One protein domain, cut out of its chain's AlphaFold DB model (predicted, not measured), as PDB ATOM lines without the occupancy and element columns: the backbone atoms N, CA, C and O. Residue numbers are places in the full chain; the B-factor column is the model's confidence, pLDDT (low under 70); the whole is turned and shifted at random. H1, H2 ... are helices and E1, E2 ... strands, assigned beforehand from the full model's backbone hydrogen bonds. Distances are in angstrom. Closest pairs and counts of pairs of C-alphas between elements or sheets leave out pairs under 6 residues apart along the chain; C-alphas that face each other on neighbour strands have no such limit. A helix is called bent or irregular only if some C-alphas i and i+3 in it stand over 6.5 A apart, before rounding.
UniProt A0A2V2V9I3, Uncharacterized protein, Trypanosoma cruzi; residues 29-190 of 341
ATOM      1  N   THR A  29       8.104 120.287 132.069       86.81
ATOM      2  CA  THR A  29       7.215 119.985 130.937       86.81
ATOM      3  C   THR A  29       6.504 121.240 130.440       86.81
ATOM      4  O   THR A  29       6.454 121.477 129.240       86.81
ATOM      5  N   GLU A  30       6.020 122.083 131.352       86.50
ATOM      6  CA  GLU A  30       5.359 123.347 131.002       86.50
ATOM      7  C   GLU A  30       6.340 124.344 130.363       86.50
ATOM      8  O   GLU A  30       5.964 125.122 129.488       86.50
ATOM      9  N   LEU A  31       7.614 124.315 130.770       88.75
ATOM     10  CA  LEU A  31       8.666 125.109 130.143       88.75
ATOM     11  C   LEU A  31       8.937 124.657 128.700       88.75
ATOM     12  O   LEU A  31       9.060 125.506 127.820       88.75
ATOM     13  N   GLU A  32       9.011 123.347 128.448       90.31
ATOM     14  CA  GLU A  32       9.156 122.816 127.084       90.31
ATOM     15  C   GLU A  32       7.946 123.163 126.210       90.31
ATOM     16  O   GLU A  32       8.110 123.592 125.071       90.31
ATOM     17  N   GLU A  33       6.730 123.071 126.750       89.12
ATOM     18  CA  GLU A  33       5.514 123.488 126.043       89.12
ATOM     19  C   GLU A  33       5.528 124.982 125.697       89.12
ATOM     20  O   GLU A  33       5.146 125.362 124.587       89.12
ATOM     21  N   ALA A  34       6.010 125.836 126.606       89.19
ATOM     22  CA  ALA A  34       6.165 127.264 126.343       89.19
ATOM     23  C   ALA A  34       7.198 127.531 125.233       89.19
ATOM     24  O   ALA A  34       6.955 128.353 124.348       89.19
ATOM     25  N   ILE A  35       8.328 126.814 125.239       92.81
ATOM     26  CA  ILE A  35       9.337 126.889 124.171       92.81
ATOM     27  C   ILE A  35       8.740 126.428 122.834       92.81
ATOM     28  O   ILE A  35       8.936 127.094 121.816       92.81
ATOM     29  N   GLU A  36       7.964 125.344 122.823       93.81
ATOM     30  CA  GLU A  36       7.311 124.829 121.617       93.81
ATOM     31  C   GLU A  36       6.229 125.781 121.088       93.81
ATOM     32  O   GLU A  36       6.087 125.964 119.878       93.81
ATOM     33  N   ALA A  37       5.471 126.437 121.969       88.88
ATOM     34  CA  ALA A  37       4.497 127.454 121.578       88.88
ATOM     35  C   ALA A  37       5.170 128.649 120.881       88.88
ATOM     36  O   ALA A  37       4.694 129.093 119.832       88.88
ATOM     37  N   VAL A  38       6.308 129.123 121.405       91.62
ATOM     38  CA  VAL A  38       7.128 130.144 120.730       91.62
ATOM     39  C   VAL A  38       7.656 129.613 119.395       91.62
ATOM     40  O   VAL A  38       7.569 130.311 118.385       91.62
ATOM     41  N   GLY A  39       8.131 128.363 119.368       92.88
ATOM     42  CA  GLY A  39       8.580 127.665 118.161       92.88
ATOM     43  C   GLY A  39       7.554 127.719 117.032       92.88
ATOM     44  O   GLY A  39       7.841 128.248 115.961       92.88
ATOM     45  N   ARG A  40       6.323 127.275 117.303       92.31
ATOM     46  CA  ARG A  40       5.222 127.276 116.325       92.31
ATOM     47  C   ARG A  40       4.899 128.671 115.784       92.31
ATOM     48  O   ARG A  40       4.651 128.817 114.588       92.31
ATOM     49  N   ARG A  41       4.933 129.701 116.636       91.38
ATOM     50  CA  ARG A  41       4.702 131.097 116.215       91.38
ATOM     51  C   ARG A  41       5.806 131.597 115.282       91.38
ATOM     52  O   ARG A  41       5.519 132.243 114.277       91.38
ATOM     53  N   MET A  42       7.062 131.271 115.576       93.94
ATOM     54  CA  MET A  42       8.191 131.660 114.727       93.94
ATOM     55  C   MET A  42       8.228 130.873 113.413       93.94
ATOM     56  O   MET A  42       8.517 131.457 112.369       93.94
ATOM     57  N   ASP A  43       7.861 129.589 113.429       93.94
ATOM     58  CA  ASP A  43       7.722 128.770 112.220       93.94
ATOM     59  C   ASP A  43       6.677 129.373 111.266       93.94
ATOM     60  O   ASP A  43       6.891 129.438 110.052       93.94
ATOM     61  N   TRP A  44       5.560 129.867 111.809       91.00
ATOM     62  CA  TRP A  44       4.556 130.596 111.035       91.00
ATOM     63  C   TRP A  44       5.126 131.890 110.443       91.00
ATOM     64  O   TRP A  44       4.980 132.127 109.243       91.00
ATOM     65  N   ARG A  45       5.882 132.668 111.226       91.62
ATOM     66  CA  ARG A  45       6.491 133.911 110.738       91.62
ATOM     67  C   ARG A  45       7.516 133.689 109.619       91.62
ATOM     68  O   ARG A  45       7.599 134.486 108.687       91.62
ATOM     69  N   VAL A  46       8.270 132.589 109.653       92.62
ATOM     70  CA  VAL A  46       9.175 132.199 108.552       92.62
ATOM     71  C   VAL A  46       8.399 131.903 107.264       92.62
ATOM     72  O   VAL A  46       8.846 132.263 106.169       92.62
ATOM     73  N   ARG A  47       7.223 131.269 107.375       91.44
ATOM     74  CA  ARG A  47       6.349 131.019 106.219       91.44
ATOM     75  C   ARG A  47       5.810 132.324 105.647       91.44
ATOM     76  O   ARG A  47       5.902 132.510 104.440       91.44
ATOM     77  N   GLU A  48       5.327 133.235 106.489       89.50
ATOM     78  CA  GLU A  48       4.874 134.558 106.041       89.50
ATOM     79  C   GLU A  48       5.978 135.342 105.338       89.50
ATOM     80  O   GLU A  48       5.782 135.838 104.232       89.50
ATOM     81  N   PHE A  49       7.176 135.374 105.923       89.25
ATOM     82  CA  PHE A  49       8.334 136.026 105.317       89.25
ATOM     83  C   PHE A  49       8.639 135.492 103.910       89.25
ATOM     84  O   PHE A  49       8.977 136.247 102.998       89.25
ATOM     85  N   SER A  50       8.486 134.181 103.710       87.38
ATOM     86  CA  SER A  50       8.691 133.549 102.403       87.38
ATOM     87  C   SER A  50       7.675 134.022 101.354       87.38
ATOM     88  O   SER A  50       8.003 134.053 100.169       87.38
ATOM     89  N   LEU A  51       6.471 134.422 101.779       85.81
ATOM     90  CA  LEU A  51       5.431 135.001 100.923       85.81
ATOM     91  C   LEU A  51       5.663 136.504 100.680       85.81
ATOM     92  O   LEU A  51       5.481 136.989  99.566       85.81
ATOM     93  N   GLU A  52       6.122 137.231 101.702       81.44
ATOM     94  CA  GLU A  52       6.402 138.676 101.661       81.44
ATOM     95  C   GLU A  52       7.660 139.048 100.869       81.44
ATOM     96  O   GLU A  52       7.840 140.212 100.503       81.44
ATOM     97  N   LYS A  53       8.532 138.077 100.569       71.31
ATOM     98  CA  LYS A  53       9.791 138.291  99.838       71.31
ATOM     99  C   LYS A  53       9.603 138.973  98.473       71.31
ATOM    100  O   LYS A  53      10.532 139.601  97.978       71.31
ATOM    101  N   ASN A  54       8.408 138.872  97.888       73.44
ATOM    102  CA  ASN A  54       8.056 139.495  96.609       73.44
ATOM    103  C   ASN A  54       7.453 140.907  96.750       73.44
ATOM    104  O   ASN A  54       6.995 141.475  95.760       73.44
ATOM    105  N   SER A  55       7.402 141.464  97.964       76.81
ATOM    106  CA  SER A  55       6.936 142.832  98.196       76.81
ATOM    107  C   SER A  55       7.957 143.870  97.720       76.81
ATOM    108  O   SER A  55       9.133 143.579  97.515       76.81
ATOM    109  N   THR A  56       7.502 145.110  97.547       72.94
ATOM    110  CA  THR A  56       8.324 146.236  97.081       72.94
ATOM    111  C   THR A  56       9.454 146.600  98.046       72.94
ATOM    112  O   THR A  56      10.469 147.118  97.597       72.94
ATOM    113  N   ASN A  57       9.290 146.315  99.342       76.12
ATOM    114  CA  ASN A  57      10.279 146.548 100.396       76.12
ATOM    115  C   ASN A  57      10.310 145.335 101.345       76.12
ATOM    116  O   ASN A  57       9.711 145.392 102.422       76.12
ATOM    117  N   PRO A  58      10.951 144.222 100.952       76.94
ATOM    118  CA  PRO A  58      10.969 143.029 101.779       76.94
ATOM    119  C   PRO A  58      11.828 143.269 103.029       76.94
ATOM    120  O   PRO A  58      12.890 143.896 102.932       76.94
ATOM    121  N   PRO A  59      11.410 142.762 104.201       81.25
ATOM    122  CA  PRO A  59      12.212 142.883 105.408       81.25
ATOM    123  C   PRO A  59      13.562 142.166 105.258       81.25
ATOM    124  O   PRO A  59      13.698 141.208 104.494       81.25
ATOM    125  N   CYS A  60      14.582 142.603 106.004       85.06
ATOM    126  CA  CYS A  60      15.916 141.984 105.936       85.06
ATOM    127  C   CYS A  60      15.950 140.527 106.430       85.06
ATOM    128  O   CYS A  60      16.901 139.801 106.137       85.06
ATOM    129  N   GLY A  61      14.929 140.088 107.166       88.88
ATOM    130  CA  GLY A  61      14.763 138.702 107.571       88.88
ATOM    131  C   GLY A  61      13.418 138.417 108.231       88.88
ATOM    132  O   GLY A  61      12.590 139.318 108.378       88.88
ATOM    133  N   PRO A  62      13.192 137.158 108.645       92.38
ATOM    134  CA  PRO A  62      11.883 136.727 109.112       92.38
ATOM    135  C   PRO A  62      11.522 137.281 110.494       92.38
ATOM    136  O   PRO A  62      10.367 137.657 110.684       92.38
ATOM    137  N   TYR A  63      12.470 137.347 111.442       95.38
ATOM    138  CA  TYR A  63      12.241 137.890 112.789       95.38
ATOM    139  C   TYR A  63      13.530 138.100 113.609       95.38
ATOM    140  O   TYR A  63      14.588 137.538 113.306       95.38
ATOM    141  N   VAL A  64      13.398 138.836 114.716       96.75
ATOM    142  CA  VAL A  64      14.310 138.847 115.873       96.75
ATOM    143  C   VAL A  64      13.507 138.601 117.148       96.75
ATOM    144  O   VAL A  64      12.483 139.246 117.368       96.75
ATOM    145  N   VAL A  65      13.979 137.709 118.020       97.00
ATOM    146  CA  VAL A  65      13.394 137.516 119.358       97.00
ATOM    147  C   VAL A  65      14.321 138.113 120.409       97.00
ATOM    148  O   VAL A  65      15.414 137.606 120.641       97.00
ATOM    149  N   ARG A  66      13.883 139.178 121.077       96.94
ATOM    150  CA  ARG A  66      14.597 139.817 122.181       96.94
ATOM    151  C   ARG A  66      14.202 139.201 123.510       96.94
ATOM    152  O   ARG A  66      13.043 139.247 123.907       96.94
ATOM    153  N   VAL A  67      15.173 138.654 124.225       96.06
ATOM    154  CA  VAL A  67      14.970 137.954 125.491       96.06
ATOM    155  C   VAL A  67      15.568 138.771 126.627       96.06
ATOM    156  O   VAL A  67      16.770 139.029 126.662       96.06
ATOM    157  N   TYR A  68      14.737 139.137 127.597       94.19
ATOM    158  CA  TYR A  68      15.174 139.740 128.849       94.19
ATOM    159  C   TYR A  68      15.184 138.699 129.970       94.19
ATOM    160  O   TYR A  68      14.175 138.039 130.235       94.19
ATOM    161  N   LEU A  69      16.306 138.593 130.684       92.00
ATOM    162  CA  LEU A  69      16.444 137.701 131.834       92.00
ATOM    163  C   LEU A  69      16.282 138.484 133.141       92.00
ATOM    164  O   LEU A  69      17.123 139.309 133.496       92.00
ATOM    165  N   HIS A  70      15.240 138.181 133.920       82.69
ATOM    166  CA  HIS A  70      15.129 138.702 135.284       82.69
ATOM    167  C   HIS A  70      16.279 138.150 136.144       82.69
ATOM    168  O   HIS A  70      16.529 136.942 136.132       82.69
ATOM    169  N   ASN A  71      16.946 139.020 136.910       77.69
ATOM    170  CA  ASN A  71      18.254 138.811 137.570       77.69
ATOM    171  C   ASN A  71      19.474 138.870 136.635       77.69
ATOM    172  O   ASN A  71      20.582 138.577 137.071       77.69
ATOM    173  N   GLN A  72      19.275 139.284 135.380       78.19
ATOM    174  CA  GLN A  72      20.285 139.504 134.341       78.19
ATOM    175  C   GLN A  72      21.074 138.265 133.900       78.19
ATOM    176  O   GLN A  72      21.472 138.237 132.745       78.19
ATOM    177  N   PHE A  73      21.278 137.241 134.727       84.56
ATOM    178  CA  PHE A  73      22.125 136.089 134.411       84.56
ATOM    179  C   PHE A  73      21.641 134.809 135.126       84.56
ATOM    180  O   PHE A  73      21.016 134.894 136.184       84.56
ATOM    181  N   GLY A  74      21.911 133.632 134.557       85.56
ATOM    182  CA  GLY A  74      21.640 132.300 135.129       85.56
ATOM    183  C   GLY A  74      20.566 131.474 134.401       85.56
ATOM    184  O   GLY A  74      20.312 130.326 134.767       85.56
ATOM    185  N   LYS A  75      19.913 132.035 133.379       91.12
ATOM    186  CA  LYS A  75      18.873 131.359 132.576       91.12
ATOM    187  C   LYS A  75      19.320 131.065 131.141       91.12
ATOM    188  O   LYS A  75      18.500 130.756 130.283       91.12
ATOM    189  N   GLU A  76      20.617 131.161 130.870       93.50
ATOM    190  CA  GLU A  76      21.208 131.004 129.540       93.50
ATOM    191  C   GLU A  76      20.915 129.622 128.946       93.50
ATOM    192  O   GLU A  76      20.688 129.509 127.747       93.50
ATOM    193  N   HIS A  77      20.802 128.589 129.784       92.12
ATOM    194  CA  HIS A  77      20.407 127.246 129.359       92.12
ATOM    195  C   HIS A  77      18.989 127.201 128.750       92.12
ATOM    196  O   HIS A  77      18.749 126.465 127.794       92.12
ATOM    197  N   ILE A  78      18.055 128.029 129.235       93.75
ATOM    198  CA  ILE A  78      16.701 128.157 128.666       93.75
ATOM    199  C   ILE A  78      16.765 128.886 127.323       93.75
ATOM    200  O   ILE A  78      16.143 128.458 126.353       93.75
ATOM    201  N   VAL A  79      17.562 129.957 127.241       95.81
ATOM    202  CA  VAL A  79      17.796 130.683 125.981       95.81
ATOM    203  C   VAL A  79      18.411 129.755 124.932       95.81
ATOM    204  O   VAL A  79      17.983 129.764 123.783       95.81
ATOM    205  N   GLN A  80      19.357 128.900 125.328       95.81
ATOM    206  CA  GLN A  80      19.959 127.888 124.462       95.81
ATOM    207  C   GLN A  80      18.942 126.841 123.990       95.81
ATOM    208  O   GLN A  80      18.959 126.485 122.813       95.81
ATOM    209  N   ARG A  81      18.052 126.349 124.866       95.12
ATOM    210  CA  ARG A  81      16.964 125.427 124.476       95.12
ATOM    211  C   ARG A  81      16.049 126.076 123.438       95.12
ATOM    212  O   ARG A  81      15.810 125.482 122.389       95.12
ATOM    213  N   LEU A  82      15.642 127.326 123.671       96.12
ATOM    214  CA  LEU A  82      14.852 128.101 122.714       96.12
ATOM    215  C   LEU A  82      15.584 128.269 121.373       96.12
ATOM    216  O   LEU A  82      15.023 127.985 120.320       96.12
ATOM    217  N   ALA A  83      16.855 128.665 121.402       96.62
ATOM    218  CA  ALA A  83      17.683 128.819 120.208       96.62
ATOM    219  C   ALA A  83      17.835 127.512 119.424       96.62
ATOM    220  O   ALA A  83      17.784 127.506 118.197       96.62
ATOM    221  N   THR A  84      17.980 126.400 120.144       96.00
ATOM    222  CA  THR A  84      18.079 125.058 119.566       96.00
ATOM    223  C   THR A  84      16.773 124.669 118.880       96.00
ATOM    224  O   THR A  84      16.817 124.224 117.737       96.00
ATOM    225  N   ARG A  85      15.619 124.908 119.521       96.44
ATOM    226  CA  ARG A  85      14.296 124.668 118.922       96.44
ATOM    227  C   ARG A  85      14.048 125.525 117.681       96.44
ATOM    228  O   ARG A  85      13.433 125.055 116.727       96.44
ATOM    229  N   LEU A  86      14.501 126.774 117.694       95.81
ATOM    230  CA  LEU A  86      14.336 127.695 116.568       95.81
ATOM    231  C   LEU A  86      15.388 127.495 115.465       95.81
ATOM    232  O   LEU A  86      15.194 127.967 114.349       95.81
ATOM    233  N   GLY A  87      16.500 126.814 115.757       95.31
ATOM    234  CA  GLY A  87      17.616 126.656 114.825       95.31
ATOM    235  C   GLY A  87      18.357 127.965 114.532       95.31
ATOM    236  O   GLY A  87      18.870 128.138 113.429       95.31
ATOM    237  N   VAL A  88      18.407 128.894 115.493       95.62
ATOM    238  CA  VAL A  88      18.956 130.252 115.309       95.62
ATOM    239  C   VAL A  88      20.101 130.552 116.282       95.62
ATOM    240  O   VAL A  88      20.157 129.949 117.356       95.62
ATOM    241  N   PRO A  89      21.017 131.481 115.952       95.94
ATOM    242  CA  PRO A  89      22.059 131.905 116.883       95.94
ATOM    243  C   PRO A  89      21.498 132.771 118.020       95.94
ATOM    244  O   PRO A  89      20.504 133.487 117.847       95.94
ATOM    245  N   VAL A  90      22.184 132.747 119.168       97.69
ATOM    246  CA  VAL A  90      21.926 133.658 120.291       97.69
ATOM    247  C   VAL A  90      22.963 134.767 120.296       97.69
ATOM    248  O   VAL A  90      24.146 134.522 120.517       97.69
ATOM    249  N   VAL A  91      22.517 135.997 120.104       97.50
ATOM    250  CA  VAL A  91      23.355 137.187 120.165       97.50
ATOM    251  C   VAL A  91      23.333 137.768 121.572       97.50
ATOM    252  O   VAL A  91      22.272 137.966 122.166       97.50
ATOM    253  N   VAL A  92      24.516 138.037 122.108       96.75
ATOM    254  CA  VAL A  92      24.734 138.586 123.449       96.75
ATOM    255  C   VAL A  92      25.742 139.736 123.400       96.75
ATOM    256  O   VAL A  92      26.501 139.873 122.440       96.75
ATOM    257  N   ASP A  93      25.760 140.573 124.436       94.94
ATOM    258  CA  ASP A  93      26.844 141.538 124.631       94.94
ATOM    259  C   ASP A  93      28.165 140.843 125.018       94.94
ATOM    260  O   ASP A  93      28.166 139.715 125.520       94.94
ATOM    261  N   ASP A  94      29.291 141.525 124.800       94.75
ATOM    262  CA  ASP A  94      30.631 140.962 125.020       94.75
ATOM    263  C   ASP A  94      30.853 140.530 126.481       94.75
ATOM    264  O   ASP A  94      31.460 139.494 126.751       94.75
ATOM    265  N   SER A  95      30.306 141.278 127.445       93.81
ATOM    266  CA  SER A  95      30.437 140.966 128.874       93.81
ATOM    267  C   SER A  95      29.706 139.671 129.235       93.81
ATOM    268  O   SER A  95      30.239 138.816 129.949       93.81
ATOM    269  N   ARG A  96      28.487 139.486 128.719       94.75
ATOM    270  CA  ARG A  96      27.720 138.248 128.870       94.75
ATOM    271  C   ARG A  96      28.392 137.089 128.141       94.75
ATOM    272  O   ARG A  96      28.427 135.996 128.704       94.75
ATOM    273  N   TYR A  97      28.932 137.314 126.944       95.56
ATOM    274  CA  TYR A  97      29.643 136.288 126.178       95.56
ATOM    275  C   TYR A  97      30.819 135.701 126.967       95.56
ATOM    276  O   TYR A  97      30.898 134.485 127.134       95.56
ATOM    277  N   GLU A  98      31.671 136.549 127.548       95.19
ATOM    278  CA  GLU A  98      32.810 136.085 128.349       95.19
ATOM    279  C   GLU A  98      32.373 135.310 129.602       95.19
ATOM    280  O   GLU A  98      32.957 134.278 129.941       95.19
ATOM    281  N   ARG A  99      31.283 135.730 130.257       94.31
ATOM    282  CA  ARG A  99      30.705 134.973 131.383       94.31
ATOM    283  C   ARG A  99      30.188 133.602 130.955       94.31
ATOM    284  O   ARG A  99      30.384 132.631 131.679       94.31
ATOM    285  N   ILE A 100      29.541 133.512 129.794       95.12
ATOM    286  CA  ILE A 100      29.055 132.243 129.237       95.12
ATOM    287  C   ILE A 100      30.228 131.321 128.910       95.12
ATOM    288  O   ILE A 100      30.183 130.149 129.275       95.12
ATOM    289  N   ARG A 101      31.294 131.839 128.285       95.44
ATOM    290  CA  ARG A 101      32.504 131.054 127.994       95.44
ATOM    291  C   ARG A 101      33.133 130.490 129.258       95.44
ATOM    292  O   ARG A 101      33.467 129.308 129.289       95.44
ATOM    293  N   LEU A 102      33.252 131.315 130.296       94.19
ATOM    294  CA  LEU A 102      33.774 130.878 131.586       94.19
ATOM    295  C   LEU A 102      32.898 129.785 132.211       94.19
ATOM    296  O   LEU A 102      33.420 128.820 132.747       94.19
ATOM    297  N   LEU A 103      31.573 129.891 132.136       91.44
ATOM    298  CA  LEU A 103      30.694 128.856 132.690       91.44
ATOM    299  C   LEU A 103      30.722 127.566 131.881       91.44
ATOM    300  O   LEU A 103      30.748 126.488 132.466       91.44
ATOM    301  N   ALA A 104      30.785 127.667 130.555       93.75
ATOM    302  CA  ALA A 104      30.911 126.511 129.681       93.75
ATOM    303  C   ALA A 104      32.200 125.713 129.956       93.75
ATOM    304  O   ALA A 104      32.197 124.493 129.801       93.75
ATOM    305  N   SER A 105      33.281 126.351 130.434       94.75
ATOM    306  CA  SER A 105      34.490 125.617 130.846       94.75
ATOM    307  C   SER A 105      34.299 124.744 132.093       94.75
ATOM    308  O   SER A 105      35.141 123.897 132.361       94.75
ATOM    309  N   PHE A 106      33.196 124.908 132.832       93.50
ATOM    310  CA  PHE A 106      32.815 124.054 133.963       93.50
ATOM    311  C   PHE A 106      31.709 123.048 133.606       93.50
ATOM    312  O   PHE A 106      31.060 122.501 134.501       93.50
ATOM    313  N   ASN A 107      31.452 122.796 132.317       93.25
ATOM    314  CA  ASN A 107      30.389 121.879 131.898       93.25
ATOM    315  C   ASN A 107      30.582 120.453 132.420       93.25
ATOM    316  O   ASN A 107      29.591 119.821 132.759       93.25
ATOM    317  N   GLU A 108      31.818 119.958 132.530       92.50
ATOM    318  CA  GLU A 108      32.084 118.620 133.082       92.50
ATOM    319  C   GLU A 108      31.526 118.501 134.509       92.50
ATOM    320  O   GLU A 108      30.713 117.626 134.790       92.50
ATOM    321  N   THR A 109      31.847 119.464 135.376       92.25
ATOM    322  CA  THR A 109      31.322 119.534 136.748       92.25
ATOM    323  C   THR A 109      29.820 119.820 136.786       92.25
ATOM    324  O   THR A 109      29.092 119.289 137.620       92.25
ATOM    325  N   THR A 110      29.324 120.662 135.880       89.06
ATOM    326  CA  THR A 110      27.891 120.986 135.809       89.06
ATOM    327  C   THR A 110      27.070 119.758 135.415       89.06
ATOM    328  O   THR A 110      25.983 119.549 135.953       89.06
ATOM    329  N   ALA A 111      27.602 118.917 134.526       90.44
ATOM    330  CA  ALA A 111      26.963 117.691 134.071       90.44
ATOM    331  C   ALA A 111      26.826 116.645 135.186       90.44
ATOM    332  O   ALA A 111      25.821 115.938 135.209       90.44
ATOM    333  N   GLU A 112      27.768 116.589 136.136       91.94
ATOM    334  CA  GLU A 112      27.669 115.714 137.317       91.94
ATOM    335  C   GLU A 112      26.447 116.039 138.185       91.94
ATOM    336  O   GLU A 112      25.859 115.147 138.796       91.94
ATOM    337  N   VAL A 113      26.059 117.317 138.241       85.81
ATOM    338  CA  VAL A 113      24.880 117.761 138.988       85.81
ATOM    339  C   VAL A 113      23.630 117.625 138.131       85.81
ATOM    340  O   VAL A 113      22.654 117.007 138.559       85.81
ATOM    341  N   HIS A 114      23.628 118.248 136.948       84.50
ATOM    342  CA  HIS A 114      22.477 118.256 136.056       84.50
ATOM    343  C   HIS A 114      22.838 118.746 134.637       84.50
ATOM    344  O   HIS A 114      22.965 119.947 134.385       84.50
ATOM    345  N   GLU A 115      22.879 117.829 133.665       87.81
ATOM    346  CA  GLU A 115      23.300 118.091 132.274       87.81
ATOM    347  C   GLU A 115      22.569 119.255 131.581       87.81
ATOM    348  O   GLU A 115      23.184 120.015 130.839       87.81
ATOM    349  N   LYS A 116      21.274 119.465 131.869       84.56
ATOM    350  CA  LYS A 116      20.477 120.541 131.244       84.56
ATOM    351  C   LYS A 116      20.987 121.961 131.519       84.56
ATOM    352  O   LYS A 116      20.562 122.878 130.823       84.56
ATOM    353  N   PHE A 117      21.849 122.163 132.517       86.06
ATOM    354  CA  PHE A 117      22.457 123.471 132.789       86.06
ATOM    355  C   PHE A 117      23.755 123.708 132.008       86.06
ATOM    356  O   PHE A 117      24.277 124.822 132.042       86.06
ATOM    357  N   CYS A 118      24.261 122.702 131.288       92.00
ATOM    358  CA  CYS A 118      25.463 122.843 130.475       92.00
ATOM    359  C   CYS A 118      25.236 123.819 129.314       92.00
ATOM    360  O   CYS A 118      24.208 123.792 128.626       92.00
ATOM    361  N   LEU A 119      26.232 124.668 129.073       94.00
ATOM    362  CA  LEU A 119      26.187 125.696 128.037       94.00
ATOM    363  C   LEU A 119      27.120 125.338 126.886       94.00
ATOM    364  O   LEU A 119      28.298 125.065 127.083       94.00
ATOM    365  N   VAL A 120      26.620 125.400 125.661       93.12
ATOM    366  CA  VAL A 120      27.418 125.241 124.447       93.12
ATOM    367  C   VAL A 120      27.827 126.638 123.995       93.12
ATOM    368  O   VAL A 120      27.032 127.341 123.375       93.12
ATOM    369  N   ALA A 121      29.051 127.056 124.330       89.94
ATOM    370  CA  ALA A 121      29.534 128.417 124.073       89.94
ATOM    371  C   ALA A 121      29.355 128.851 122.606       89.94
ATOM    372  O   ALA A 121      28.912 129.969 122.364       89.94
ATOM    373  N   ASP A 122      29.572 127.941 121.652       89.50
ATOM    374  CA  ASP A 122      29.444 128.193 120.207       89.50
ATOM    375  C   ASP A 122      28.014 128.537 119.749       89.50
ATOM    376  O   ASP A 122      27.804 128.997 118.628       89.50
ATOM    377  N   ARG A 123      27.000 128.318 120.599       90.62
ATOM    378  CA  ARG A 123      25.616 128.755 120.336       90.62
ATOM    379  C   ARG A 123      25.412 130.245 120.583       90.62
ATOM    380  O   ARG A 123      24.430 130.810 120.095       90.62
ATOM    381  N   PHE A 124      26.312 130.859 121.340       95.94
ATOM    382  CA  PHE A 124      26.289 132.269 121.671       95.94
ATOM    383  C   PHE A 124      27.320 133.003 120.823       95.94
ATOM    384  O   PHE A 124      28.430 132.530 120.608       95.94
ATOM    385  N   VAL A 125      26.953 134.178 120.335       96.38
ATOM    386  CA  VAL A 125      27.804 135.021 119.496       96.38
ATOM    387  C   VAL A 125      27.617 136.479 119.891       96.38
ATOM    388  O   VAL A 125      26.600 136.859 120.468       96.38
ATOM    389  N   THR A 126      28.596 137.320 119.587       96.00
ATOM    390  CA  THR A 126      28.507 138.758 119.855       96.00
ATOM    391  C   THR A 126      27.841 139.490 118.692       96.00
ATOM    392  O   THR A 126      27.807 138.993 117.562       96.00
ATOM    393  N   TYR A 127      27.336 140.703 118.936       91.50
ATOM    394  CA  TYR A 127      26.728 141.541 117.890       91.50
ATOM    395  C   TYR A 127      27.672 141.814 116.707       91.50
ATOM    396  O   TYR A 127      27.227 141.900 115.564       91.50
ATOM    397  N   ALA A 128      28.984 141.901 116.955       90.81
ATOM    398  CA  ALA A 128      29.981 142.070 115.898       90.81
ATOM    399  C   ALA A 128      30.034 140.867 114.936       90.81
ATOM    400  O   ALA A 128      30.296 141.039 113.743       90.81
ATOM    401  N   ASN A 129      29.735 139.669 115.447       90.38
ATOM    402  CA  ASN A 129      29.896 138.394 114.754       90.38
ATOM    403  C   ASN A 129      28.583 137.825 114.193       90.38
ATOM    404  O   ASN A 129      28.601 136.779 113.548       90.38
ATOM    405  N   CYS A 130      27.444 138.495 114.394       89.00
ATOM    406  CA  CYS A 130      26.152 138.036 113.890       89.00
ATOM    407  C   CYS A 130      25.325 139.180 113.308       89.00
ATOM    408  O   CYS A 130      24.703 139.959 114.026       89.00
ATOM    409  N   LYS A 131      25.268 139.232 111.974       85.50
ATOM    410  CA  LYS A 131      24.423 140.179 111.226       85.50
ATOM    411  C   LYS A 131      23.200 139.520 110.589       85.50
ATOM    412  O   LYS A 131      22.347 140.216 110.048       85.50
ATOM    413  N   SER A 132      23.120 138.192 110.629       86.38
ATOM    414  CA  SER A 132      22.056 137.423 109.992       86.38
ATOM    415  C   SER A 132      20.751 137.460 110.787       86.38
ATOM    416  O   SER A 132      20.730 137.682 112.002       86.38
ATOM    417  N   PHE A 133      19.668 137.198 110.065       90.56
ATOM    418  CA  PHE A 133      18.331 136.953 110.583       90.56
ATOM    419  C   PHE A 133      17.854 135.584 110.063       90.56
ATOM    420  O   PHE A 133      18.201 135.234 108.931       90.56
ATOM    421  N   PRO A 134      17.043 134.829 110.821       95.81
ATOM    422  CA  PRO A 134      16.565 135.130 112.172       95.81
ATOM    423  C   PRO A 134      17.628 134.946 113.261       95.81
ATOM    424  O   PRO A 134      18.646 134.290 113.048       95.81
ATOM    425  N   ARG A 135      17.383 135.535 114.438       96.56
ATOM    426  CA  ARG A 135      18.237 135.388 115.628       96.56
ATOM    427  C   ARG A 135      17.484 135.663 116.928       96.56
ATOM    428  O   ARG A 135      16.437 136.315 116.925       96.56
ATOM    429  N   ILE A 136      18.067 135.216 118.035       97.88
ATOM    430  CA  ILE A 136      17.697 135.648 119.385       97.88
ATOM    431  C   ILE A 136      18.691 136.715 119.842       97.88
ATOM    432  O   ILE A 136      19.885 136.567 119.623       97.88
ATOM    433  N   GLU A 137      18.221 137.764 120.503       97.38
ATOM    434  CA  GLU A 137      19.046 138.802 121.129       97.38
ATOM    435  C   GLU A 137      18.784 138.807 122.635       97.38
ATOM    436  O   GLU A 137      17.656 139.038 123.064       97.38
ATOM    437  N   VAL A 138      19.799 138.568 123.464       96.81
ATOM    438  CA  VAL A 138      19.651 138.725 124.917       96.81
ATOM    439  C   VAL A 138      19.926 140.173 125.285       96.81
ATOM    440  O   VAL A 138      21.039 140.669 125.111       96.81
ATOM    441  N   VAL A 139      18.908 140.843 125.816       95.00
ATOM    442  CA  VAL A 139      18.962 142.263 126.174       95.00
ATOM    443  C   VAL A 139      19.191 142.454 127.671       95.00
ATOM    444  O   VAL A 139      18.794 141.631 128.503       95.00
ATOM    445  N   SER A 140      19.830 143.566 128.033       90.69
ATOM    446  CA  SER A 140      20.203 143.849 129.425       90.69
ATOM    447  C   SER A 140      19.115 144.592 130.198       90.69
ATOM    448  O   SER A 140      19.060 144.511 131.430       90.69
ATOM    449  N   SER A 141      18.225 145.298 129.498       91.44
ATOM    450  CA  SER A 141      17.165 146.099 130.098       91.44
ATOM    451  C   SER A 141      15.778 145.638 129.667       91.44
ATOM    452  O   SER A 141      15.506 145.417 128.492       91.44
ATOM    453  N   LEU A 142      14.845 145.610 130.623       89.88
ATOM    454  CA  LEU A 142      13.427 145.355 130.349       89.88
ATOM    455  C   LEU A 142      12.824 146.404 129.396       89.88
ATOM    456  O   LEU A 142      11.850 146.127 128.704       89.88
ATOM    457  N   LYS A 143      13.402 147.611 129.342       91.19
ATOM    458  CA  LYS A 143      12.952 148.678 128.436       91.19
ATOM    459  C   LYS A 143      13.150 148.312 126.960       91.19
ATOM    460  O   LYS A 143      12.402 148.796 126.124       91.19
ATOM    461  N   GLU A 144      14.106 147.434 126.655       91.00
ATOM    462  CA  GLU A 144      14.450 147.027 125.283       91.00
ATOM    463  C   GLU A 144      13.428 146.073 124.644       91.00
ATOM    464  O   GLU A 144      13.511 145.786 123.448       91.00
ATOM    465  N   ILE A 145      12.469 145.593 125.442       91.25
ATOM    466  CA  ILE A 145      11.343 144.750 125.018       91.25
ATOM    467  C   ILE A 145       9.985 145.422 125.258       91.25
ATOM    468  O   ILE A 145       8.950 144.755 125.316       91.25
ATOM    469  N   ALA A 146       9.975 146.743 125.443       89.88
ATOM    470  CA  ALA A 146       8.743 147.516 125.356       89.88
ATOM    471  C   ALA A 146       8.240 147.516 123.896       89.88
ATOM    472  O   ALA A 146       9.077 147.595 122.992       89.88
ATOM    473  N   PRO A 147       6.921 147.428 123.634       89.50
ATOM    474  CA  PRO A 147       6.383 147.374 122.271       89.50
ATOM    475  C   PRO A 147       6.887 148.499 121.358       89.50
ATOM    476  O   PRO A 147       7.195 148.267 120.192       89.50
ATOM    477  N   GLU A 148       7.038 149.710 121.889       91.12
ATOM    478  CA  GLU A 148       7.540 150.873 121.155       91.12
ATOM    479  C   GLU A 148       9.002 150.689 120.733       91.12
ATOM    480  O   GLU A 148       9.367 150.975 119.595       91.12
ATOM    481  N   GLU A 149       9.832 150.147 121.625       94.12
ATOM    482  CA  GLU A 149      11.246 149.886 121.348       94.12
ATOM    483  C   GLU A 149      11.426 148.707 120.383       94.12
ATOM    484  O   GLU A 149      12.340 148.723 119.559       94.12
ATOM    485  N   LEU A 150      10.536 147.708 120.427       93.94
ATOM    486  CA  LEU A 150      10.508 146.617 119.448       93.94
ATOM    487  C   LEU A 150      10.165 147.138 118.046       93.94
ATOM    488  O   LEU A 150      10.844 146.783 117.083       93.94
ATOM    489  N   ARG A 151       9.179 148.037 117.923       92.44
ATOM    490  CA  ARG A 151       8.855 148.702 116.647       92.44
ATOM    491  C   ARG A 151      10.031 149.538 116.134       92.44
ATOM    492  O   ARG A 151      10.453 149.361 114.995       92.44
ATOM    493  N   ALA A 152      10.637 150.360 116.993       93.44
ATOM    494  CA  ALA A 152      11.810 151.161 116.632       93.44
ATOM    495  C   ALA A 152      13.031 150.296 116.252       93.44
ATOM    496  O   ALA A 152      13.851 150.665 115.408       93.44
ATOM    497  N   ALA A 153      13.194 149.126 116.872       93.12
ATOM    498  CA  ALA A 153      14.224 148.161 116.500       93.12
ATOM    499  C   ALA A 153      13.961 147.507 115.137       93.12
ATOM    500  O   ALA A 153      14.908 147.310 114.370       93.12
ATOM    501  N   ALA A 154      12.695 147.222 114.819       92.44
ATOM    502  CA  ALA A 154      12.299 146.700 113.519       92.44
ATOM    503  C   ALA A 154      12.606 147.695 112.395       92.44
ATOM    504  O   ALA A 154      13.225 147.319 111.399       92.44
ATOM    505  N   GLU A 155      12.287 148.977 112.591       92.44
ATOM    506  CA  GLU A 155      12.628 150.052 111.650       92.44
ATOM    507  C   GLU A 155      14.143 150.149 111.415       92.44
ATOM    508  O   GLU A 155      14.599 150.140 110.270       92.44
ATOM    509  N   ARG A 156      14.946 150.135 112.490       91.81
ATOM    510  CA  ARG A 156      16.421 150.127 112.396       91.81
ATOM    511  C   ARG A 156      16.987 148.879 111.714       91.81
ATOM    512  O   ARG A 156      18.094 148.928 111.184       91.81
ATOM    513  N   SER A 157      16.242 147.777 111.718       90.12
ATOM    514  CA  SER A 157      16.644 146.481 111.155       90.12
ATOM    515  C   SER A 157      16.020 146.215 109.783       90.12
ATOM    516  O   SER A 157      15.736 145.063 109.437       90.12
ATOM    517  N   GLY A 158      15.763 147.284 109.021       88.69
ATOM    518  CA  GLY A 158      15.220 147.205 107.665       88.69
ATOM    519  C   GLY A 158      13.856 146.521 107.611       88.69
ATOM    520  O   GLY A 158      13.622 145.682 106.749       88.69
ATOM    521  N   GLY A 159      12.991 146.813 108.585       89.12
ATOM    522  CA  GLY A 159      11.632 146.273 108.675       89.12
ATOM    523  C   GLY A 159      11.531 144.865 109.267       89.12
ATOM    524  O   GLY A 159      10.432 144.322 109.336       89.12
ATOM    525  N   THR A 160      12.637 144.255 109.705       92.06
ATOM    526  CA  THR A 160      12.604 142.915 110.320       92.06
ATOM    527  C   THR A 160      11.795 142.946 111.622       92.06
ATOM    528  O   THR A 160      12.174 143.682 112.534       92.06
ATOM    529  N   PRO A 161      10.720 142.155 111.776       93.00
ATOM    530  CA  PRO A 161       9.863 142.234 112.955       93.00
ATOM    531  C   PRO A 161      10.589 141.751 114.215       93.00
ATOM    532  O   PRO A 161      11.363 140.792 114.177       93.00
ATOM    533  N   HIS A 162      10.336 142.433 115.333       94.44
ATOM    534  CA  HIS A 162      10.938 142.143 116.632       94.44
ATOM    535  C   HIS A 162       9.873 141.717 117.643       94.44
ATOM    536  O   HIS A 162       8.850 142.383 117.793       94.44
ATOM    537  N   TYR A 163      10.162 140.645 118.376       95.31
ATOM    538  CA  TYR A 163       9.322 140.101 119.441       95.31
ATOM    539  C   TYR A 163      10.078 140.118 120.769       95.31
ATOM    540  O   TYR A 163      11.305 140.060 120.784       95.31
ATOM    541  N   GLY A 164       9.364 140.191 121.886       94.25
ATOM    542  CA  GLY A 164       9.912 140.215 123.236       94.25
ATOM    543  C   GLY A 164       9.581 138.946 124.018       94.25
ATOM    544  O   GLY A 164       8.462 138.447 123.972       94.25
ATOM    545  N   ILE A 165      10.533 138.454 124.804       93.06
ATOM    546  CA  ILE A 165      10.307 137.432 125.826       93.06
ATOM    547  C   ILE A 165      10.870 137.929 127.151       93.06
ATOM    548  O   ILE A 165      12.054 138.247 127.268       93.06
ATOM    549  N   VAL A 166      10.026 137.948 128.175       90.69
ATOM    550  CA  VAL A 166      10.416 138.206 129.560       90.69
ATOM    551  C   VAL A 166      10.584 136.860 130.264       90.69
ATOM    552  O   VAL A 166       9.601 136.193 130.572       90.69
ATOM    553  N   MET A 167      11.816 136.465 130.590       89.94
ATOM    554  CA  MET A 167      12.061 135.328 131.487       89.94
ATOM    555  C   MET A 167      12.075 135.820 132.938       89.94
ATOM    556  O   MET A 167      13.130 136.122 133.524       89.94
ATOM    557  N   SER A 168      10.874 135.981 133.488       81.38
ATOM    558  CA  SER A 168      10.622 136.587 134.793       81.38
ATOM    559  C   SER A 168      10.768 135.588 135.941       81.38
ATOM    560  O   SER A 168      10.692 134.391 135.725       81.38
ATOM    561  N   GLY A 169      11.043 136.073 137.160       71.75
ATOM    562  CA  GLY A 169      11.099 135.233 138.366       71.75
ATOM    563  C   GLY A 169       9.706 134.881 138.899       71.75
ATOM    564  O   GLY A 169       8.789 134.600 138.138       71.75
ATOM    565  N   TRP A 170       9.514 134.987 140.218       62.56
ATOM    566  CA  TRP A 170       8.183 135.067 140.840       62.56
ATOM    567  C   TRP A 170       7.496 136.388 140.461       62.56
ATOM    568  O   TRP A 170       7.205 137.222 141.319       62.56
ATOM    569  N   ALA A 171       7.341 136.670 139.175       50.62
ATOM    570  CA  ALA A 171       6.621 137.847 138.755       50.62
ATOM    571  C   ALA A 171       5.130 137.574 138.910       50.62
ATOM    572  O   ALA A 171       4.626 136.491 138.616       50.62
ATOM    573  N   LEU A 172       4.438 138.588 139.426       48.50
ATOM    574  CA  LEU A 172       3.006 138.699 139.240       48.50
ATOM    575  C   LEU A 172       2.742 138.500 137.751       48.50
ATOM    576  O   LEU A 172       3.264 139.301 136.979       48.50
ATOM    577  N   LEU A 173       1.946 137.491 137.379       47.91
ATOM    578  CA  LEU A 173       1.316 137.451 136.064       47.91
ATOM    579  C   LEU A 173       0.572 138.777 135.911       47.91
ATOM    580  O   LEU A 173      -0.513 138.984 136.461       47.91
ATOM    581  N   ARG A 174       1.220 139.737 135.260       50.97
ATOM    582  CA  ARG A 174       0.587 140.985 134.895       50.97
ATOM    583  C   ARG A 174      -0.143 140.643 133.619       50.97
ATOM    584  O   ARG A 174       0.502 140.416 132.604       50.97
ATOM    585  N   ARG A 175      -1.476 140.629 133.669       46.75
ATOM    586  CA  ARG A 175      -2.256 140.847 132.450       46.75
ATOM    587  C   ARG A 175      -1.723 142.145 131.847       46.75
ATOM    588  O   ARG A 175      -1.931 143.212 132.431       46.75
ATOM    589  N   ARG A 176      -0.948 142.055 130.764       51.62
ATOM    590  CA  ARG A 176      -0.779 143.212 129.889       51.62
ATOM    591  C   ARG A 176      -2.137 143.429 129.214       51.62
ATOM    592  O   ARG A 176      -3.006 142.569 129.256       51.62
ATOM    593  N   GLY A 177      -2.423 144.665 128.831       42.69
ATOM    594  CA  GLY A 177      -3.744 145.003 128.307       42.69
ATOM    595  C   GLY A 177      -3.984 144.261 126.997       42.69
ATOM    596  O   GLY A 177      -3.109 144.295 126.140       42.69
ATOM    597  N   GLY A 178      -5.151 143.630 126.856       42.12
ATOM    598  CA  GLY A 178      -5.573 142.971 125.621       42.12
ATOM    599  C   GLY A 178      -5.596 143.955 124.456       42.12
ATOM    600  O   GLY A 178      -6.427 144.862 124.415       42.12
ATOM    601  N   GLY A 179      -4.648 143.789 123.541       52.72
ATOM    602  CA  GLY A 179      -4.449 144.583 122.332       52.72
ATOM    603  C   GLY A 179      -3.293 143.999 121.515       52.72
ATOM    604  O   GLY A 179      -2.604 143.100 121.997       52.72
ATOM    605  N   ASP A 180      -3.046 144.522 120.310       55.75
ATOM    606  CA  ASP A 180      -1.972 144.062 119.398       55.75
ATOM    607  C   ASP A 180      -0.576 143.989 120.057       55.75
ATOM    608  O   ASP A 180       0.305 143.258 119.605       55.75
ATOM    609  N   ASP A 181      -0.368 144.705 121.166       54.94
ATOM    610  CA  ASP A 181       0.859 144.684 121.965       54.94
ATOM    611  C   ASP A 181       1.099 143.357 122.719       54.94
ATOM    612  O   ASP A 181       2.254 143.016 122.990       54.94
ATOM    613  N   GLU A 182       0.053 142.580 123.039       58.16
ATOM    614  CA  GLU A 182       0.197 141.234 123.629       58.16
ATOM    615  C   GLU A 182       0.749 140.218 122.624       58.16
ATOM    616  O   GLU A 182       1.431 139.268 123.011       58.16
ATOM    617  N   ALA A 183       0.535 140.440 121.324       66.06
ATOM    618  CA  ALA A 183       1.089 139.576 120.287       66.06
ATOM    619  C   ALA A 183       2.615 139.723 120.145       66.06
ATOM    620  O   ALA A 183       3.266 138.832 119.597       66.06
ATOM    621  N   LEU A 184       3.192 140.829 120.637       81.19
ATOM    622  CA  LEU A 184       4.614 141.136 120.490       81.19
ATOM    623  C   LEU A 184       5.468 140.686 121.674       81.19
ATOM    624  O   LEU A 184       6.666 140.495 121.481       81.19
ATOM    625  N   VAL A 185       4.910 140.550 122.883       88.44
ATOM    626  CA  VAL A 185       5.700 140.260 124.092       88.44
ATOM    627  C   VAL A 185       5.094 139.136 124.918       88.44
ATOM    628  O   VAL A 185       3.990 139.265 125.437       88.44
ATOM    629  N   TRP A 186       5.880 138.087 125.144       87.38
ATOM    630  CA  TRP A 186       5.499 136.933 125.958       87.38
ATOM    631  C   TRP A 186       6.260 136.894 127.282       87.38
ATOM    632  O   TRP A 186       7.379 137.394 127.399       87.38
ATOM    633  N   GLU A 187       5.667 136.268 128.293       85.50
ATOM    634  CA  GLU A 187       6.289 136.063 129.600       85.50
ATOM    635  C   GLU A 187       6.434 134.563 129.884       85.50
ATOM    636  O   GLU A 187       5.483 133.801 129.739       85.50
ATOM    637  N   ILE A 188       7.636 134.144 130.291       86.50
ATOM    638  CA  ILE A 188       7.958 132.760 130.659       86.50
ATOM    639  C   ILE A 188       8.402 132.752 132.135       86.50
ATOM    640  O   ILE A 188       9.566 133.071 132.426       86.50
ATOM    641  N   PRO A 189       7.501 132.420 133.084       82.38
ATOM    642  CA  PRO A 189       7.790 132.501 134.512       82.38
ATOM    643  C   PRO A 189       8.745 131.384 134.950       82.38
ATOM    644  O   PRO A 189       8.384 130.213 135.067       82.38
ATOM    645  N   THR A 190       9.998 131.766 135.198       80.44
ATOM    646  CA  THR A 190      11.122 130.889 135.545       80.44
ATOM    647  C   THR A 190      11.962 131.508 136.671       80.44
ATOM    648  O   THR A 190      12.535 132.593 136.568       80.44
TER     649      THR A 190
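AT A GLANCE: This is residues 29 to 190 of the 341 residues of an uncharacterized protein of Trypanosoma cruzi (UniProt A0A2V2V9I3). A strongly twisted sheet of six parallel strands forms the core, with H2 over one face and H5 and H6 over the other, in three layers. H3 covers strands E3 and E2 at one edge, H4 lies far out beyond H3, and the long helix H1 packs on H2 while only grazing the sheet. The printed part has 162 residues, with six named helices and six named strands in the order H1 E1 H2 E2 H3 H4 E3 E4 H5 H6 E5 E6; the sheet runs E3 E2 E4 E1 E5 E6, and the class is mixed. The whole is compact, with a radius of gyration of the C-alphas of 16.0 A and spans of 53 by 36 by 26 A.

IN THESE COORDINATES: H1, residues 29 to 52, begins with C-alpha 29 at (7.215, 119.985, 130.937) and is 34.7 A long. E1, residues 64 to 69, is 16.1 A long. H2 is residues 76 to 86, 15.0 A, and E2 residues 90 to 92. H3, residues 94 to 104, is 15.2 A long. H4, residues 107 to 117, is irregular: C-alphas 113 and 116 are 9.3 A apart. E3 is residues 124 to 126, E4 residues 135 to 139, and H5 residues 142 to 145. H6 is residues 147 to 156, 14.3 A, and E5 residues 162 to 167, 16.4 A. E6, residues 185 to 187, ends with C-alpha 187 at (6.289, 136.063, 129.600).

HOW THE PARTS SIT: E4 and E1 are parallel at 32 degrees, with N 67 and O 137 2.8 A apart, within hydrogen-bond range. E1 and E5 are parallel at 21 degrees, with N 66 and O 163 at 2.7 A. E2, H3 H4 and E3 form a strand-helix-strand unit, parallel neighbour strands with helices between, its crossover right-handed. Two split strand-helix-strand units, whose two strands run the same way in the sheet but are not neighbours, also have right-handed crossovers: E1, H2, E2, with E4 between the two strands in the sheet, and E4, H5 H6, E5, with E1 between them. H2 runs along the strands, 8.4 A over the sheet; H6, on the opposite face, is slantwise to them at 8.0 A. H1 touches H2 with residues 35 to 43 alone, closest at the C-alphas of Ile 35 and Leu 82, 5.8 A, at a steep tilt of 44 degrees. Every O i to N i+4 pair is within hydrogen-bond range in H1, H2, H3 and H6; H4 has 3 of 7, with 5 of 8 O i to N i+3 pairs, and H5 is too short for an i+4 pair.

THE WHOLE: The farthest C-alphas, those of Thr 56 and Glu 112, are 54.1 A apart. The printed part has no cut. The links H1 to E1 and E5 to E6 are long. Mean pLDDT of the printed part is 87.3, and residues 170 to 183 are under 70.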